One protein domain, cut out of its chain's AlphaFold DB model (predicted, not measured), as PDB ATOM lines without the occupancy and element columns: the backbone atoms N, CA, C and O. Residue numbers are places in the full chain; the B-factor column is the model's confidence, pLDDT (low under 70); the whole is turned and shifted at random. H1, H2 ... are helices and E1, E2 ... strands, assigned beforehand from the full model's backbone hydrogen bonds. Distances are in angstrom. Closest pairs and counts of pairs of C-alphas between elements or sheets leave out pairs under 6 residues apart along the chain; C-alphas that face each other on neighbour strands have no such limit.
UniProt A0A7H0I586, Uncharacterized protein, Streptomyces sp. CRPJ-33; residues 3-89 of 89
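This is residues 3 to 89 of the 89 residues of an uncharacterized protein of Streptomyces sp. CRPJ-33 (UniProt A0A7H0I586). A strongly twisted sheet of four strands curls round one long helix, H2, in two layers, with H2 on one face. The short helices H1 and H4 only graze the sheet, and H3 is off it. The printed part has 87 residues, with four named helices and four named strands in the order E1 H1 E2 H2 H3 E3 H4 E4, class mixed; the mixed sheet runs E3 E1 E2 E4. It is compact, with a radius of gyration of the C-alphas of 12.0 A, and spans 31 by 29 by 18 A.

E1, residues 3 to 9, is antiparallel to E2, residues 21 to 26, with N 5 and O 23 2.8 A apart. H1, residues 12 to 15, is only just on the sheet, with 5 pairs of C-alphas within 10 A. H2, residues 30 to 44, comes closest to E2 at the C-alphas of Ala 37 and Val 23, 6.0 A. H3, residues 46 to 50, is close to H2 but not clearly touching: the closest C-alphas, Thr 49 and Leu 42, are 6.1 A apart. Edge strand E3, residues 64 to 71, is antiparallel to E1 (N 6 to O 68, 2.8 A) and bends by 63 degrees at residue 67. H4, residues 75 to 79, grazes the sheet. Edge strand E4, residues 85 to 88, is parallel to E2, with N 24 and O 87 2.8 A apart. E2, H2 H3, E3 and E3, H4, E4 are split strand-helix-strand units, same-way strands with others between them, both with right-handed crossovers. O i to N i+4 pairs are all within hydrogen-bond range in H2 and H4; H3 has 0 of 1, but 2 of 2 O i to N i+3; H1 is too short.

E1 begins at C-alpha 3 (142.934, 167.724, 131.168) and measures 19.0 A, E2 16.7 A, H2 20.7 A and E3 19.6 A. E4 ends at C-alpha 88 (144.958, 162.626, 139.971).

The C-alphas of Thr 13 and Asp 28 are farthest apart, 33.9 A. The printed part has no cut; the link from H3 to E3 is long. Residues 12 to 19 and 79 to 82 have pLDDT under 70.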
ATOM      1  N   TYR A   3     141.691 167.848 131.915       96.06
ATOM      2  CA  TYR A   3     142.934 167.724 131.168       96.06
ATOM      3  C   TYR A   3     143.639 166.431 131.560       96.06
ATOM      4  O   TYR A   3     143.693 166.088 132.738       96.06
ATOM      5  N   THR A   4     144.210 165.746 130.574       95.75
ATOM      6  CA  THR A   4     145.190 164.682 130.802       95.75
ATOM      7  C   THR A   4     146.535 165.139 130.251       95.75
ATOM      8  O   THR A   4     146.663 165.369 129.045       95.75
ATOM      9  N   LEU A   5     147.526 165.281 131.125       95.06
ATOM     10  CA  LEU A   5     148.895 165.658 130.784       95.06
ATOM     11  C   LEU A   5     149.766 164.409 130.819       95.06
ATOM     12  O   LEU A   5     149.869 163.778 131.860       95.06
ATOM     13  N   VAL A   6     150.374 164.040 129.696       92.38
ATOM     14  CA  VAL A   6     151.386 162.981 129.641       92.38
ATOM     15  C   VAL A   6     152.746 163.638 129.782       92.38
ATOM     16  O   VAL A   6     153.099 164.512 128.985       92.38
ATOM     17  N   CYS A   7     153.497 163.203 130.778       91.75
ATOM     18  CA  CYS A   7     154.722 163.838 131.213       91.75
ATOM     19  C   CYS A   7     155.872 162.835 131.318       91.75
ATOM     20  O   CYS A   7     155.681 161.616 131.372       91.75
ATOM     21  N   ASP A   8     157.073 163.392 131.334       90.38
ATOM     22  CA  ASP A   8     158.328 162.690 131.576       90.38
ATOM     23  C   ASP A   8     159.248 163.608 132.388       90.38
ATOM     24  O   ASP A   8     158.974 164.806 132.523       90.38
ATOM     25  N   TRP A   9     160.334 163.063 132.915       90.81
ATOM     26  CA  TRP A   9     161.369 163.859 133.564       90.81
ATOM     27  C   TRP A   9     162.252 164.548 132.516       90.81
ATOM     28  O   TRP A   9     162.546 163.983 131.462       90.81
ATOM     29  N   ALA A  10     162.667 165.784 132.797       88.00
ATOM     30  CA  ALA A  10     163.570 166.545 131.935       88.00
ATOM     31  C   ALA A  10     164.987 165.941 131.924       88.00
ATOM     32  O   ALA A  10     165.635 165.888 130.875       88.00
ATOM     33  N   ASP A  11     165.441 165.431 133.073       83.88
ATOM     34  CA  ASP A  11     166.707 164.712 133.192       83.88
ATOM     35  C   ASP A  11     166.582 163.307 132.590       83.88
ATOM     36  O   ASP A  11     165.827 162.458 133.069       83.88
ATOM     37  N   ILE A  12     167.376 163.038 131.551       67.88
ATOM     38  CA  ILE A  12     167.400 161.754 130.844       67.88
ATOM     39  C   ILE A  12     167.820 160.580 131.739       67.88
ATOM     40  O   ILE A  12     167.418 159.443 131.493       67.88
ATOM     41  N   THR A  13     168.638 160.827 132.763       69.44
ATOM     42  CA  THR A  13     169.075 159.783 133.695       69.44
ATOM     43  C   THR A  13     167.938 159.359 134.619       69.44
ATOM     44  O   THR A  13     167.757 158.160 134.831       69.44
ATOM     45  N   THR A  14     167.112 160.312 135.053       63.75
ATOM     46  CA  THR A  14     165.880 160.075 135.817       63.75
ATOM     47  C   THR A  14     164.775 159.495 134.929       63.75
ATOM     48  O   THR A  14     164.152 158.512 135.305       63.75
ATOM     49  N   SER A  15     164.596 159.995 133.701       61.00
ATOM     50  CA  SER A  15     163.596 159.509 132.727       61.00
ATOM     51  C   SER A  15     163.780 158.030 132.339       61.00
ATOM     52  O   SER A  15     162.815 157.298 132.123       61.00
ATOM     53  N   LEU A  16     165.027 157.547 132.277       56.09
ATOM     54  CA  LEU A  16     165.326 156.139 131.977       56.09
ATOM     55  C   LEU A  16     165.144 155.199 133.180       56.09
ATOM     56  O   LEU A  16     165.102 153.981 132.987       56.09
ATOM     57  N   MET A  17     165.083 155.741 134.401       56.22
ATOM     58  CA  MET A  17     164.990 154.972 135.645       56.22
ATOM     59  C   MET A  17     163.615 155.059 136.316       56.22
ATOM     60  O   MET A  17     163.220 154.090 136.962       56.22
ATOM     61  N   ASP A  18     162.877 156.153 136.109       57.97
ATOM     62  CA  ASP A  18     161.593 156.431 136.743       57.97
ATOM     63  C   ASP A  18     160.495 156.730 135.721       57.97
ATOM     64  O   ASP A  18     160.570 157.647 134.907       57.97
ATOM     65  N   ASN A  19     159.466 155.888 135.804       66.19
ATOM     66  CA  ASN A  19     158.295 155.778 134.943       66.19
ATOM     67  C   ASN A  19     157.763 157.121 134.437       66.19
ATOM     68  O   ASN A  19     157.491 158.025 135.228       66.19
ATOM     69  N   ARG A  20     157.467 157.184 133.132       82.88
ATOM     70  CA  ARG A  20     156.588 158.220 132.583       82.88
ATOM     71  C   ARG A  20     155.320 158.291 133.425       82.88
ATOM     72  O   ARG A  20     154.824 157.276 133.916       82.88
ATOM     73  N   PHE A  21     154.759 159.478 133.555       88.06
ATOM     74  CA  PHE A  21     153.557 159.676 134.351       88.06
ATOM     75  C   PHE A  21     152.535 160.476 133.568       88.06
ATOM     76  O   PHE A  21     152.860 161.271 132.687       88.06
ATOM     77  N   ALA A  22     151.270 160.231 133.871       92.75
ATOM     78  CA  ALA A  22     150.168 161.002 133.343       92.75
ATOM     79  C   ALA A  22     149.403 161.631 134.498       92.75
ATOM     80  O   ALA A  22     149.123 160.965 135.488       92.75
ATOM     81  N   VAL A  23     149.043 162.901 134.369       94.75
ATOM     82  CA  VAL A  23     148.266 163.619 135.375       94.75
ATOM     83  C   VAL A  23     146.908 163.976 134.806       94.75
ATOM     84  O   VAL A  23     146.816 164.667 133.791       94.75
ATOM     85  N   VAL A  24     145.850 163.515 135.464       95.75
ATOM     86  CA  VAL A  24     144.470 163.878 135.151       95.75
ATOM     87  C   VAL A  24     144.010 164.921 136.154       95.75
ATOM     88  O   VAL A  24     144.016 164.671 137.359       95.75
ATOM     89  N   THR A  25     143.605 166.088 135.661       96.38
ATOM     90  CA  THR A  25     143.194 167.202 136.519       96.38
ATOM     91  C   THR A  25     142.004 167.960 135.959       96.38
ATOM     92  O   THR A  25     141.838 168.091 134.741       96.38
ATOM     93  N   GLU A  26     141.164 168.469 136.854       96.81
ATOM     94  CA  GLU A  26     140.101 169.401 136.503       96.81
ATOM     95  C   GLU A  26     140.573 170.850 136.697       96.81
ATOM     96  O   GLU A  26     140.937 171.261 137.798       96.81
ATOM     97  N   ALA A  27     140.541 171.641 135.626       95.88
ATOM     98  CA  ALA A  27     140.966 173.038 135.614       95.88
ATOM     99  C   ALA A  27     140.158 173.877 134.615       95.88
ATOM    100  O   ALA A  27     139.614 173.356 133.632       95.88
ATOM    101  N   ASP A  28     140.081 175.183 134.849       95.19
ATOM    102  CA  ASP A  28     139.427 176.146 133.962       95.19
ATOM    103  C   ASP A  28     140.362 176.634 132.846       95.19
ATOM    104  O   ASP A  28     139.902 177.160 131.830       95.19
ATOM    105  N   SER A  29     141.671 176.416 132.987       95.12
ATOM    106  CA  SER A  29     142.678 176.727 131.971       95.12
ATOM    107  C   SER A  29     143.812 175.697 131.950       95.12
ATOM    108  O   SER A  29     143.981 174.905 132.874       95.12
ATOM    109  N   TYR A  30     144.613 175.719 130.881       92.69
ATOM    110  CA  TYR A  30     145.812 174.882 130.786       92.69
ATOM    111  C   TYR A  30     146.884 175.277 131.816       92.69
ATOM    112  O   TYR A  30     147.539 174.412 132.382       92.69
ATOM    113  N   GLU A  31     147.028 176.573 132.093       94.56
ATOM    114  CA  GLU A  31     147.963 177.087 133.102       94.56
ATOM    115  C   GLU A  31     147.590 176.596 134.509       94.56
ATOM    116  O   GLU A  31     148.435 176.084 135.240       94.56
ATOM    117  N   GLU A  32     146.300 176.646 134.860       95.50
ATOM    118  CA  GLU A  32     145.812 176.090 136.125       95.50
ATOM    119  C   GLU A  32     145.998 174.562 136.172       95.50
ATOM    120  O   GLU A  32     146.378 174.017 137.211       95.50
ATOM    121  N   ALA A  33     145.791 173.863 135.048       95.56
ATOM    122  CA  ALA A  33     146.048 172.427 134.953       95.56
ATOM    123  C   ALA A  33     147.524 172.094 135.228       95.56
ATOM    124  O   ALA A  33     147.807 171.148 135.960       95.56
ATOM    125  N   GLN A  34     148.464 172.880 134.693       95.62
ATOM    126  CA  GLN A  34     149.894 172.694 134.944       95.62
ATOM    127  C   GLN A  34     150.275 172.956 136.404       95.62
ATOM    128  O   GLN A  34     151.069 172.196 136.957       95.62
ATOM    129  N   GLN A  35     149.689 173.962 137.060       96.06
ATOM    130  CA  GLN A  35     149.933 174.214 138.488       96.06
ATOM    131  C   GLN A  35     149.434 173.063 139.369       96.06
ATOM    132  O   GLN A  35     150.168 172.559 140.221       96.06
ATOM    133  N   LYS A  36     148.199 172.593 139.142       96.44
ATOM    134  CA  LYS A  36     147.653 171.438 139.876       96.44
ATOM    135  C   LYS A  36     148.478 170.182 139.627       96.44
ATOM    136  O   LYS A  36     148.799 169.460 140.570       96.44
ATOM    137  N   ALA A  37     148.867 169.953 138.375       95.50
ATOM    138  CA  ALA A  37     149.693 168.814 138.026       95.50
ATOM    139  C   ALA A  37     151.066 168.870 138.697       95.50
ATOM    140  O   ALA A  37     151.498 167.856 139.237       95.50
ATOM    141  N   ALA A  38     151.710 170.040 138.752       95.06
ATOM    142  CA  ALA A  38     152.995 170.194 139.424       95.06
ATOM    143  C   ALA A  38     152.919 169.808 140.902       95.06
ATOM    144  O   ALA A  38     153.739 169.030 141.390       95.06
ATOM    145  N   ARG A  39     151.870 170.265 141.595       95.06
ATOM    146  CA  ARG A  39     151.613 169.878 142.985       95.06
ATOM    147  C   ARG A  39     151.454 168.368 143.148       95.06
ATOM    148  O   ARG A  39     152.032 167.790 144.064       95.06
ATOM    149  N   ALA A  40     150.670 167.728 142.281       94.50
ATOM    150  CA  ALA A  40     150.437 166.287 142.359       94.50
ATOM    151  C   ALA A  40     151.704 165.469 142.069       94.50
ATOM    152  O   ALA A  40     151.951 164.473 142.747       94.50
ATOM    153  N   ILE A  41     152.527 165.913 141.115       92.31
ATOM    154  CA  ILE A  41     153.823 165.301 140.802       92.31
ATOM    155  C   ILE A  41     154.740 165.383 142.027       92.31
ATOM    156  O   ILE A  41     155.203 164.357 142.512       92.31
ATOM    157  N   LEU A  42     154.933 166.571 142.602       91.56
ATOM    158  CA  LEU A  42     155.812 166.759 143.762       91.56
ATOM    159  C   LEU A  42     155.319 166.035 145.025       91.56
ATOM    160  O   LEU A  42     156.122 165.580 145.835       91.56
ATOM    161  N   ALA A  43     154.004 165.876 145.188       91.50
ATOM    162  CA  ALA A  43     153.441 165.063 146.264       91.50
ATOM    163  C   ALA A  43     153.699 163.558 146.064       91.50
ATOM    164  O   ALA A  43     153.840 162.820 147.042       91.50
ATOM    165  N   ARG A  44     153.739 163.095 144.809       90.62
ATOM    166  CA  ARG A  44     153.990 161.693 144.450       90.62
ATOM    167  C   ARG A  44     155.472 161.323 144.507       90.62
ATOM    168  O   ARG A  44     155.769 160.177 144.860       90.62
ATOM    169  N   PHE A  45     156.339 162.272 144.164       88.12
ATOM    170  CA  PHE A  45     157.795 162.146 144.071       88.12
ATOM    171  C   PHE A  45     158.461 163.142 145.034       88.12
ATOM    172  O   PHE A  45     158.997 164.166 144.603       88.12
ATOM    173  N   PRO A  46     158.386 162.906 146.357       84.38
ATOM    174  CA  PRO A  46     158.899 163.842 147.355       84.38
ATOM    175  C   PRO A  46     160.408 164.096 147.229       84.38
ATOM    176  O   PRO A  46     160.869 165.173 147.587       84.38
ATOM    177  N   GLU A  47     161.180 163.159 146.687       84.69
ATOM    178  CA  GLU A  47     162.599 163.325 146.360       84.69
ATOM    179  C   GLU A  47     162.856 164.479 145.380       84.69
ATOM    180  O   GLU A  47     163.863 165.174 145.499       84.69
ATOM    181  N   ALA A  48     161.915 164.758 144.472       83.94
ATOM    182  CA  ALA A  48     162.023 165.882 143.551       83.94
ATOM    183  C   ALA A  48     161.917 167.232 144.280       83.94
ATOM    184  O   ALA A  48     162.470 168.223 143.813       83.94
ATOM    185  N   THR A  49     161.275 167.286 145.453       85.62
ATOM    186  CA  THR A  49     161.099 168.538 146.217       85.62
ATOM    187  C   THR A  49     162.395 169.094 146.809       85.62
ATOM    188  O   THR A  49     162.429 170.247 147.235       85.62
ATOM    189  N   GLU A  50     163.476 168.308 146.823       85.56
ATOM    190  CA  GLU A  50     164.808 168.806 147.187       85.56
ATOM    191  C   GLU A  50     165.370 169.777 146.137       85.56
ATOM    192  O   GLU A  50     166.205 170.625 146.466       85.56
ATOM    193  N   PHE A  51     164.895 169.673 144.892       86.12
ATOM    194  CA  PHE A  51     165.407 170.414 143.739       86.12
ATOM    195  C   PHE A  51     164.341 171.284 143.063       86.12
ATOM    196  O   PHE A  51     164.680 172.314 142.488       86.12
ATOM    197  N   GLU A  52     163.064 170.908 143.171       90.06
ATOM    198  CA  GLU A  52     161.957 171.511 142.431       90.06
ATOM    199  C   GLU A  52     160.843 172.059 143.326       90.06
ATOM    200  O   GLU A  52     160.526 171.530 144.395       90.06
ATOM    201  N   THR A  53     160.183 173.105 142.833       92.44
ATOM    202  CA  THR A  53     158.939 173.658 143.379       92.44
ATOM    203  C   THR A  53     157.824 173.603 142.335       92.44
ATOM    204  O   THR A  53     158.075 173.345 141.160       92.44
ATOM    205  N   GLU A  54     156.576 173.865 142.746       92.44
ATOM    206  CA  GLU A  54     155.438 173.944 141.811       92.44
ATOM    207  C   GLU A  54     155.699 174.939 140.663       92.44
ATOM    208  O   GLU A  54     155.257 174.703 139.540       92.44
ATOM    209  N   ASP A  55     156.452 176.009 140.942       92.00
ATOM    210  CA  ASP A  55     156.769 177.067 139.981       92.00
ATOM    211  C   ASP A  55     157.952 176.707 139.065       92.00
ATOM    212  O   ASP A  55     157.966 177.121 137.909       92.00
ATOM    213  N   SER A  56     158.948 175.948 139.547       92.94
ATOM    214  CA  SER A  56     160.147 175.609 138.756       92.94
ATOM    215  C   SER A  56     160.014 174.323 137.945       92.94
ATOM    216  O   SER A  56     160.749 174.145 136.971       92.94
ATOM    217  N   LEU A  57     159.067 173.449 138.311       93.44
ATOM    218  CA  LEU A  57     158.980 172.082 137.798       93.44
ATOM    219  C   LEU A  57     158.999 172.005 136.267       93.44
ATOM    220  O   LEU A  57     159.629 171.116 135.713       93.44
ATOM    221  N   TRP A  58     158.304 172.902 135.573       93.94
ATOM    222  CA  TRP A  58     158.166 172.830 134.113       93.94
ATOM    223  C   TRP A  58     159.306 173.504 133.340       93.94
ATOM    224  O   TRP A  58     159.381 173.367 132.119       93.94
ATOM    225  N   GLU A  59     160.159 174.263 134.027       91.88
ATOM    226  CA  GLU A  59     161.200 175.098 133.416       91.88
ATOM    227  C   GLU A  59     162.619 174.585 133.707       91.88
ATOM    228  O   GLU A  59     163.576 175.011 133.058       91.88
ATOM    229  N   SER A  60     162.759 173.679 134.675       88.62
ATOM    230  CA  SER A  60     164.040 173.180 135.170       88.62
ATOM    231  C   SER A  60     164.553 171.949 134.412       88.62
ATOM    232  O   SER A  60     163.786 171.097 133.966       88.62
ATOM    233  N   GLU A  61     165.880 171.815 134.332       87.06
ATOM    234  CA  GLU A  61     166.563 170.646 133.755       87.06
ATOM    235  C   GLU A  61     166.372 169.373 134.598       87.06
ATOM    236  O   GLU A  61     166.488 168.269 134.073       87.06
ATOM    237  N   THR A  62     166.050 169.524 135.887       86.06
ATOM    238  CA  THR A  62     165.741 168.422 136.817       86.06
ATOM    239  C   THR A  62     164.242 168.235 137.054       86.06
ATOM    240  O   THR A  62     163.841 167.354 137.812       86.06
ATOM    241  N   GLY A  63     163.415 169.050 136.399       89.81
ATOM    242  CA  GLY A  63     161.967 169.049 136.536       89.81
ATOM    243  C   GLY A  63     161.264 168.081 135.583       89.81
ATOM    244  O   GLY A  63     161.807 167.052 135.183       89.81
ATOM    245  N   ALA A  64     160.033 168.411 135.204       92.06
ATOM    246  CA  ALA A  64     159.199 167.614 134.315       92.06
ATOM    247  C   ALA A  64     158.929 168.335 132.990       92.06
ATOM    248  O   ALA A  64     158.812 169.556 132.919       92.06
ATOM    249  N   VAL A  65     158.731 167.555 131.933       92.38
ATOM    250  CA  VAL A  65     158.294 168.040 130.623       92.38
ATOM    251  C   VAL A  65     156.919 167.483 130.288       92.38
ATOM    252  O   VAL A  65     156.628 166.311 130.520       92.38
ATOM    253  N   THR A  66     156.053 168.316 129.710       93.12
ATOM    254  CA  THR A  66     154.789 167.842 129.133       93.12
ATOM    255  C   THR A  66     155.049 167.339 127.714       93.12
ATOM    256  O   THR A  66     155.347 168.124 126.817       93.12
ATOM    257  N   LEU A  67     154.916 166.031 127.495       90.38
ATOM    258  CA  LEU A  67     155.044 165.416 126.171       90.38
ATOM    259  C   LEU A  67     153.772 165.594 125.337       90.38
ATOM    260  O   LEU A  67     153.833 165.754 124.118       90.38
ATOM    261  N   LEU A  68     152.609 165.531 125.991       91.62
ATOM    262  CA  LEU A  68     151.307 165.638 125.344       91.62
ATOM    263  C   LEU A  68     150.257 166.173 126.322       91.62
ATOM    264  O   LEU A  68     150.178 165.716 127.456       91.62
ATOM    265  N   ALA A  69     149.401 167.081 125.856       93.38
ATOM    266  CA  ALA A  69     148.246 167.569 126.602       93.38
ATOM    267  C   ALA A  69     146.956 167.238 125.846       93.38
ATOM    268  O   ALA A  69     146.797 167.597 124.677       93.38
ATOM    269  N   LEU A  70     146.036 166.544 126.509       93.38
ATOM    270  CA  LEU A  70     144.776 166.086 125.934       93.38
ATOM    271  C   LEU A  70     143.591 166.649 126.711       93.38
ATOM    272  O   LEU A  70     143.623 166.762 127.934       93.38
ATOM    273  N   TYR A  71     142.513 166.934 125.988       93.00
ATOM    274  CA  TYR A  71     141.225 167.250 126.592       93.00
ATOM    275  C   TYR A  71     140.456 165.974 126.955       93.00
ATOM    276  O   TYR A  71     140.365 165.027 126.158       93.00
ATOM    277  N   GLY A  72     139.840 166.009 128.137       93.75
ATOM    278  CA  GLY A  72     139.096 164.907 128.734       93.75
ATOM    279  C   GLY A  72     139.969 163.972 129.569       93.75
ATOM    280  O   GLY A  72     141.197 164.059 129.555       93.75
ATOM    281  N   ASP A  73     139.308 163.068 130.287       93.12
ATOM    282  CA  ASP A  73     139.958 161.965 130.988       93.12
ATOM    283  C   ASP A  73     140.377 160.891 129.974       93.12
ATOM    284  O   ASP A  73     139.540 160.342 129.251       93.12
ATOM    285  N   ARG A  74     141.686 160.632 129.893       91.25
ATOM    286  CA  ARG A  74     142.298 159.644 128.993       91.25
ATOM    287  C   ARG A  74     142.925 158.474 129.740       91.25
ATOM    288  O   ARG A  74     143.662 157.702 129.137       91.25
ATOM    289  N   THR A  75     142.599 158.307 131.020       86.88
ATOM    290  CA  THR A  75     143.099 157.215 131.866       86.88
ATOM    291  C   THR A  75     142.927 155.860 131.184       86.88
ATOM    292  O   THR A  75     143.889 155.111 131.063       86.88
ATOM    293  N   ALA A  76     141.735 155.563 130.653       85.25
ATOM    294  CA  ALA A  76     141.462 154.288 129.983       85.25
ATOM    295  C   ALA A  76     142.354 154.047 128.749       85.25
ATOM    296  O   ALA A  76     142.831 152.933 128.552       85.25
ATOM    297  N   ASP A  77     142.638 155.096 127.967       82.88
ATOM    298  CA  ASP A  77     143.500 155.021 126.777       82.88
ATOM    299  C   ASP A  77     144.989 154.808 127.149       82.88
ATOM    300  O   ASP A  77     145.777 154.314 126.337       82.88
ATOM    301  N   LEU A  78     145.384 155.200 128.369       80.38
ATOM    302  CA  LEU A  78     146.754 155.117 128.890       80.38
ATOM    303  C   LEU A  78     147.028 153.813 129.655       80.38
ATOM    304  O   LEU A  78     148.124 153.266 129.539       80.38
ATOM    305  N   VAL A  79     146.042 153.292 130.395       68.94
ATOM    306  CA  VAL A  79     146.153 152.034 131.162       68.94
ATOM    307  C   VAL A  79     146.447 150.845 130.246       68.94
ATOM    308  O   VAL A  79     147.291 150.013 130.581       68.94
ATOM    309  N   ASP A  80     145.846 150.808 129.054       61.53
ATOM    310  CA  ASP A  80     146.097 149.761 128.054       61.53
ATOM    311  C   ASP A  80     147.548 149.750 127.529       61.53
ATOM    312  O   ASP A  80     147.956 148.804 126.854       61.53
ATOM    313  N   ARG A  81     148.351 150.780 127.840       59.91
ATOM    314  CA  ARG A  81     149.756 150.888 127.422       59.91
ATOM    315  C   ARG A  81     150.773 150.514 128.503       59.91
ATOM    316  O   ARG A  81     151.951 150.481 128.181       59.91
ATOM    317  N   THR A  82     150.371 150.182 129.736       60.09
ATOM    318  CA  THR A  82     151.240 149.689 130.845       60.09
ATOM    319  C   THR A  82     152.484 150.525 131.219       60.09
ATOM    320  O   THR A  82     153.266 150.089 132.056       60.09
ATOM    321  N   GLU A  83     152.672 151.721 130.660       73.31
ATOM    322  CA  GLU A  83     153.925 152.495 130.775       73.31
ATOM    323  C   GLU A  83     153.807 153.782 131.610       73.31
ATOM    324  O   GLU A  83     154.788 154.517 131.709       73.31
ATOM    325  N   TYR A  84     152.635 154.078 132.188       78.38
ATOM    326  CA  TYR A  84     152.385 155.348 132.879       78.38
ATOM    327  C   TYR A  84     151.929 155.159 134.327       78.38
ATOM    328  O   TYR A  84     150.971 154.425 134.574       78.38
ATOM    329  N   ASP A  85     152.553 155.876 135.266       86.25
ATOM    330  CA  ASP A  85     151.957 156.115 136.587       86.25
ATOM    331  C   ASP A  85     150.868 157.190 136.449       86.25
ATOM    332  O   ASP A  85     151.118 158.261 135.892       86.25
ATOM    333  N   ILE A  86     149.643 156.895 136.887       88.69
ATOM    334  CA  ILE A  86     148.491 157.786 136.691       88.69
ATOM    335  C   ILE A  86     148.205 158.534 137.986       88.69
ATOM    336  O   ILE A  86     147.827 157.948 139.000       88.69
ATOM    337  N   LEU A  87     148.357 159.853 137.923       89.44
ATOM    338  CA  LEU A  87     148.159 160.782 139.024       89.44
ATOM    339  C   LEU A  87     146.847 161.541 138.837       89.44
ATOM    340  O   LEU A  87     146.488 161.932 137.726       89.44
ATOM    341  N   HIS A  88     146.159 161.797 139.943       89.12
ATOM    342  CA  HIS A  88     144.958 162.626 139.971       89.12
ATOM    343  C   HIS A  88     145.237 163.884 140.793       89.12
ATOM    344  O   HIS A  88     145.713 163.773 141.926       89.12
ATOM    345  N   ALA A  89     144.962 165.055 140.210       84.31
ATOM    346  CA  ALA A  89     145.265 166.369 140.783       84.31
ATOM    347  C   ALA A  89     144.032 167.270 140.882       84.31
ATOM    348  O   ALA A  89     143.291 167.369 139.874       84.31
TER     349      ALA A  89